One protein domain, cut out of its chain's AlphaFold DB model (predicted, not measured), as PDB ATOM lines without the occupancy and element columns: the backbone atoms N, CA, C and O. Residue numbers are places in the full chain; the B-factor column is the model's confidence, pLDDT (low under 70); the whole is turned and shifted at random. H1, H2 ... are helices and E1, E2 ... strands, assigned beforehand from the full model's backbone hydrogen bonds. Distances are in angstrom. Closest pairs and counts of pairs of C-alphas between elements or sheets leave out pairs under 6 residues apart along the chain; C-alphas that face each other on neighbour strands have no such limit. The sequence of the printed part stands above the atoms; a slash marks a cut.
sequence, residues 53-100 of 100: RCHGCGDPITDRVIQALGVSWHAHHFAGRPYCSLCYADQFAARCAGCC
ATOM      1  N   ARG A  53      33.899  21.768   2.551       89.25
ATOM      2  CA  ARG A  53      34.288  21.883   1.146       89.25
ATOM      3  C   ARG A  53      35.466  22.822   1.000       89.25
ATOM      4  O   ARG A  53      35.505  23.886   1.620       89.25
ATOM      5  N   CYS A  54      36.421  22.432   0.167       88.06
ATOM      6  CA  CYS A  54      37.541  23.288  -0.162       88.06
ATOM      7  C   CYS A  54      37.059  24.488  -0.976       88.06
ATOM      8  O   CYS A  54      36.425  24.319  -2.010       88.06
ATOM      9  N   HIS A  55      37.420  25.696  -0.555       86.88
ATOM     10  CA  HIS A  55      37.104  26.918  -1.290       86.88
ATOM     11  C   HIS A  55      37.760  26.957  -2.683       86.88
ATOM     12  O   HIS A  55      37.196  27.535  -3.602       86.88
ATOM     13  N   GLY A  56      38.927  26.320  -2.851       82.62
ATOM     14  CA  GLY A  56      39.656  26.279  -4.123       82.62
ATOM     15  C   GLY A  56      39.017  25.392  -5.198       82.62
ATOM     16  O   GLY A  56      38.953  25.806  -6.347       82.62
ATOM     17  N   CYS A  57      38.525  24.195  -4.844       84.69
ATOM     18  CA  CYS A  57      37.981  23.240  -5.828       84.69
ATOM     19  C   CYS A  57      36.505  22.858  -5.629       84.69
ATOM     20  O   CYS A  57      35.893  22.320  -6.542       84.69
ATOM     21  N   GLY A  58      35.912  23.129  -4.464       84.12
ATOM     22  CA  GLY A  58      34.528  22.769  -4.128       84.12
ATOM     23  C   GLY A  58      34.334  21.337  -3.607       84.12
ATOM     24  O   GLY A  58      33.261  21.023  -3.079       84.12
ATOM     25  N   ASP A  59      35.354  20.484  -3.695       85.19
ATOM     26  CA  ASP A  59      35.297  19.097  -3.223       85.19
ATOM     27  C   ASP A  59      35.340  18.979  -1.692       85.19
ATOM     28  O   ASP A  59      35.924  19.840  -1.018       85.19
ATOM     29  N   PRO A  60      34.724  17.923  -1.122       87.56
ATOM     30  CA  PRO A  60      34.805  17.630   0.304       87.56
ATOM     31  C   PRO A  60      36.239  17.290   0.726       87.56
ATOM     32  O   PRO A  60      36.886  16.417   0.147       87.56
ATOM     33  N   ILE A  61      36.708  17.950   1.782       88.50
ATOM     34  CA  ILE A  61      38.029  17.741   2.371       88.50
ATOM     35  C   ILE A  61      37.990  16.502   3.265       88.50
ATOM     36  O   ILE A  61      37.472  16.521   4.387       88.50
ATOM     37  N   THR A  62      38.536  15.400   2.758       84.81
ATOM     38  CA  THR A  62      38.591  14.116   3.483       84.81
ATOM     39  C   THR A  62      39.866  13.928   4.297       84.81
ATOM     40  O   THR A  62      39.918  13.069   5.176       84.81
ATOM     41  N   ASP A  63      40.880  14.737   4.012       80.94
ATOM     42  CA  ASP A  63      42.200  14.717   4.626       80.94
ATOM     43  C   ASP A  63      42.385  15.878   5.626       80.94
ATOM     44  O   ASP A  63      41.545  16.113   6.499       80.94
ATOM     45  N   ARG A  64      43.517  16.591   5.563       83.75
ATOM     46  CA  ARG A  64      43.834  17.688   6.478       83.75
ATOM     47  C   ARG A  64      43.108  18.954   6.025       83.75
ATOM     48  O   ARG A  64      43.507  19.601   5.059       83.75
ATOM     49  N   VAL A  65      42.111  19.360   6.807       88.94
ATOM     50  CA  VAL A  65      41.467  20.668   6.660       88.94
ATOM     51  C   VAL A  65      42.375  21.788   7.164       88.94
ATOM     52  O   VAL A  65      42.894  21.738   8.278       88.94
ATOM     53  N   ILE A  66      42.549  22.820   6.340       89.56
ATOM     54  CA  ILE A  66      43.117  24.103   6.748       89.56
ATOM     55  C   ILE A  66      41.990  25.132   6.774       89.56
ATOM     56  O   ILE A  66      41.402  25.439   5.738       89.56
ATOM     57  N   GLN A  67      41.678  25.662   7.956       90.75
ATOM     58  CA  GLN A  67      40.721  26.756   8.111       90.75
ATOM     59  C   GLN A  67      41.477  28.080   8.166       90.75
ATOM     60  O   GLN A  67      42.303  28.296   9.051       90.75
ATOM     61  N   ALA A  68      41.207  28.966   7.212       86.25
ATOM     62  CA  ALA A  68      41.835  30.275   7.130       86.25
ATOM     63  C   ALA A  68      40.913  31.263   6.418       86.25
ATOM     64  O   ALA A  68      40.192  30.886   5.495       86.25
ATOM     65  N   LEU A  69      40.944  32.532   6.840       85.56
ATOM     66  CA  LEU A  69      40.086  33.597   6.297       85.56
ATOM     67  C   LEU A  69      38.581  33.259   6.367       85.56
ATOM     68  O   LEU A  69      37.808  33.650   5.501       85.56
ATOM     69  N   GLY A  70      38.164  32.488   7.378       86.31
ATOM     70  CA  GLY A  70      36.771  32.062   7.549       86.31
ATOM     71  C   GLY A  70      36.300  30.966   6.584       86.31
ATOM     72  O   GLY A  70      35.132  30.589   6.637       86.31
ATOM     73  N   VAL A  71      37.178  30.425   5.731       89.69
ATOM     74  CA  VAL A  71      36.843  29.344   4.791       89.69
ATOM     75  C   VAL A  71      37.785  28.147   4.948       89.69
ATOM     76  O   VAL A  71      38.814  28.218   5.623       89.69
ATOM     77  N   SER A  72      37.399  27.011   4.365       91.56
ATOM     78  CA  SER A  72      38.138  25.748   4.477       91.56
ATOM     79  C   SER A  72      38.886  25.427   3.188       91.56
ATOM     80  O   SER A  72      38.380  25.659   2.091       91.56
ATOM     81  N   TRP A  73      40.083  24.862   3.315       88.44
ATOM     82  CA  TRP A  73      40.955  24.518   2.198       88.44
ATOM     83  C   TRP A  73      41.563  23.134   2.394       88.44
ATOM     84  O   TRP A  73      41.907  22.751   3.514       88.44
ATOM     85  N   HIS A  74      41.766  22.415   1.293       88.50
ATOM     86  CA  HIS A  74      42.752  21.345   1.269       88.50
ATOM     87  C   HIS A  74      44.146  21.929   1.531       88.50
ATOM     88  O   HIS A  74      44.460  23.033   1.071       88.50
ATOM     89  N   ALA A  75      45.019  21.166   2.191       85.50
ATOM     90  CA  ALA A  75      46.389  21.600   2.471       85.50
ATOM     91  C   ALA A  75      47.166  22.014   1.204       85.50
ATOM     92  O   ALA A  75      47.926  22.974   1.247       85.50
ATOM     93  N   HIS A  76      46.931  21.348   0.066       80.44
ATOM     94  CA  HIS A  76      47.565  21.690  -1.216       80.44
ATOM     95  C   HIS A  76      46.993  22.942  -1.917       80.44
ATOM     96  O   HIS A  76      47.584  23.401  -2.891       80.44
ATOM     97  N   HIS A  77      45.858  23.474  -1.448       81.38
ATOM     98  CA  HIS A  77      45.191  24.660  -1.997       81.38
ATOM     99  C   HIS A  77      45.394  25.890  -1.103       81.38
ATOM    100  O   HIS A  77      45.239  27.028  -1.545       81.38
ATOM    101  N   PHE A  78      45.768  25.678   0.159       79.19
ATOM    102  CA  PHE A  78      46.154  26.751   1.059       79.19
ATOM    103  C   PHE A  78      47.526  27.335   0.653       79.19
ATOM    104  O   PHE A  78      48.430  26.586   0.297       79.19
ATOM    105  N   ALA A  79      47.684  28.666   0.721       74.38
ATOM    106  CA  ALA A  79      48.885  29.431   0.323       74.38
ATOM    107  C   ALA A  79      49.122  29.646  -1.195       74.38
ATOM    108  O   ALA A  79      50.249  29.573  -1.682       74.38
ATOM    109  N   GLY A  80      48.070  29.994  -1.944       64.81
ATOM    110  CA  GLY A  80      48.222  30.607  -3.274       64.81
ATOM    111  C   GLY A  80      48.379  29.632  -4.444       64.81
ATOM    112  O   GLY A  80      48.717  30.057  -5.546       64.81
ATOM    113  N   ARG A  81      48.103  28.338  -4.238       63.53
ATOM    114  CA  ARG A  81      47.919  27.366  -5.324       63.53
ATOM    115  C   ARG A  81      46.420  27.133  -5.526       63.53
ATOM    116  O   ARG A  81      45.851  26.308  -4.822       63.53
ATOM    117  N   PRO A  82      45.759  27.857  -6.447       58.75
ATOM    118  CA  PRO A  82      44.313  27.732  -6.639       58.75
ATOM    119  C   PRO A  82      43.876  26.331  -7.100       58.75
ATOM    120  O   PRO A  82      42.723  25.966  -6.909       58.75
ATOM    121  N   TYR A  83      44.791  25.539  -7.665       61.00
ATOM    122  CA  TYR A  83      44.540  24.185  -8.150       61.00
ATOM    123  C   TYR A  83      45.774  23.294  -7.947       61.00
ATOM    124  O   TYR A  83      46.917  23.730  -8.111       61.00
ATOM    125  N   CYS A  84      45.558  22.020  -7.620       63.72
ATOM    126  CA  CYS A  84      46.573  20.980  -7.776       63.72
ATOM    127  C   CYS A  84      46.586  20.441  -9.218       63.72
ATOM    128  O   CYS A  84      45.659  20.697  -9.982       63.72
ATOM    129  N   SER A  85      47.603  19.669  -9.606       65.06
ATOM    130  CA  SER A  85      47.691  19.082 -10.956       65.06
ATOM    131  C   SER A  85      46.484  18.207 -11.330       65.06
ATOM    132  O   SER A  85      46.119  18.161 -12.501       65.06
ATOM    133  N   LEU A  86      45.838  17.562 -10.350       64.00
ATOM    134  CA  LEU A  86      44.622  16.766 -10.557       64.00
ATOM    135  C   LEU A  86      43.381  17.654 -10.782       64.00
ATOM    136  O   LEU A  86      42.630  17.415 -11.719       64.00
ATOM    137  N   CYS A  87      43.198  18.722  -9.994       60.22
ATOM    138  CA  CYS A  87      42.081  19.665 -10.160       60.22
ATOM    139  C   CYS A  87      42.252  20.585 -11.380       60.22
ATOM    140  O   CYS A  87      41.262  20.984 -11.985       60.22
ATOM    141  N   TYR A  88      43.491  20.903 -11.772       60.62
ATOM    142  CA  TYR A  88      43.773  21.624 -13.017       60.62
ATOM    143  C   TYR A  88      43.297  20.824 -14.232       60.62
ATOM    144  O   TYR A  88      42.703  21.390 -15.142       60.62
ATOM    145  N   ALA A  89      43.494  19.505 -14.235       61.50
ATOM    146  CA  ALA A  89      42.999  18.649 -15.305       61.50
ATOM    147  C   ALA A  89      41.463  18.538 -15.311       61.50
ATOM    148  O   ALA A  89      40.880  18.490 -16.379       61.50
ATOM    149  N   ASP A  90      40.794  18.533 -14.158       60.72
ATOM    150  CA  ASP A  90      39.331  18.375 -14.116       60.72
ATOM    151  C   ASP A  90      38.567  19.688 -14.400       60.72
ATOM    152  O   ASP A  90      37.583  19.694 -15.136       60.72
ATOM    153  N   GLN A  91      39.058  20.829 -13.893       56.34
ATOM    154  CA  GLN A  91      38.417  22.143 -14.078       56.34
ATOM    155  C   GLN A  91      38.955  22.949 -15.272       56.34
ATOM    156  O   GLN A  91      38.237  23.785 -15.820       56.34
ATOM    157  N   PHE A  92      40.209  22.713 -15.679       53.78
ATOM    158  CA  PHE A  92      40.892  23.429 -16.762       53.78
ATOM    159  C   PHE A  92      41.436  22.510 -17.866       53.78
ATOM    160  O   PHE A  92      42.139  23.015 -18.748       53.78
ATOM    161  N   ALA A  93      41.089  21.209 -17.919       54.38
ATOM    162  CA  ALA A  93      41.059  20.546 -19.224       54.38
ATOM    163  C   ALA A  93      40.034  21.313 -20.043       54.38
ATOM    164  O   ALA A  93      38.824  21.135 -19.910       54.38
ATOM    165  N   ALA A  94      40.551  22.254 -20.829       51.75
ATOM    166  CA  ALA A  94      39.793  23.004 -21.789       51.75
ATOM    167  C   ALA A  94      38.868  22.011 -22.482       51.75
ATOM    168  O   ALA A  94      39.328  21.031 -23.072       51.75
ATOM    169  N   ARG A  95      37.556  22.259 -22.397       50.81
ATOM    170  CA  ARG A  95      36.640  21.764 -23.415       50.81
ATOM    171  C   ARG A  95      37.291  22.173 -24.727       50.81
ATOM    172  O   ARG A  95      37.310  23.359 -25.051       50.81
ATOM    173  N   CYS A  96      37.912  21.228 -25.424       41.91
ATOM    174  CA  CYS A  96      38.381  21.491 -26.764       41.91
ATOM    175  C   CYS A  96      37.120  21.851 -27.548       41.91
ATOM    176  O   CYS A  96      36.263  20.999 -27.774       41.91
ATOM    177  N   ALA A  97      36.982  23.120 -27.928       51.19
ATOM    178  CA  ALA A  97      35.930  23.611 -28.813       51.19
ATOM    179  C   ALA A  97      36.166  23.147 -30.271       51.19
ATOM    180  O   ALA A  97      35.899  23.886 -31.210       51.19
ATOM    181  N   GLY A  98      36.742  21.953 -30.445       48.41
ATOM    182  CA  GLY A  98      37.250  21.407 -31.702       48.41
ATOM    183  C   GLY A  98      36.882  19.942 -31.950       48.41
ATOM    184  O   GLY A  98      37.386  19.365 -32.904       48.41
ATOM    185  N   CYS A  99      35.998  19.344 -31.148       42.34
ATOM    186  CA  CYS A  99      35.261  18.148 -31.564       42.34
ATOM    187  C   CYS A  99      33.838  18.561 -31.960       42.34
ATOM    188  O   CYS A  99      32.927  18.541 -31.130       42.34
ATOM    189  N   CYS A 100      33.699  18.991 -33.217       43.41
ATOM    190  CA  CYS A 100      32.554  18.586 -34.031       43.41
ATOM    191  C   CYS A 100      32.754  17.129 -34.461       43.41
ATOM    192  O   CYS A 100      33.934  16.727 -34.602       43.41
TER     193      CYS A 100
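What this domain is: This is residues 53 to 100 of the 100 residues of the protein "LIM zinc-binding domain-containing protein" of Leptidea sinapis (UniProt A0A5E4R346). What shape? There is little regular structure: a small loop-rich body, with hairpin E1 and E2 at one end and H1 toward the other, from which residues 93 to 100 stick out. What builds it? The 48 printed residues include E1, E2, then H1, mixed class, 16 residues; the whole is loose, radius of gyration of the C-alphas 13.1 A, spanning 44 by 20 by 17 A.

Where its parts are: What comes first? E1, residues 65 to 68, 9.6 A long, has C-alpha 65 at (41.467, 20.668, 6.660). What follows? E2, residues 71 to 74, is 10.6 A long; H1, residues 85 to 92, 9.9 A long, has C-alpha 92 at (40.892, 23.429, -16.762).

How they stand to each other: How do strands pair? E1 and E2 are an antiparallel hairpin, 140 degrees, with N 66 and O 73 within hydrogen-bond range at 2.9 A. And H1? It is apart from E1; its O i to N i+4 pairs are each within range.

The domain as a whole: Any cut? The printed part has no cut and no long link. Confidence? Residues 80 to 100 have pLDDT under 70.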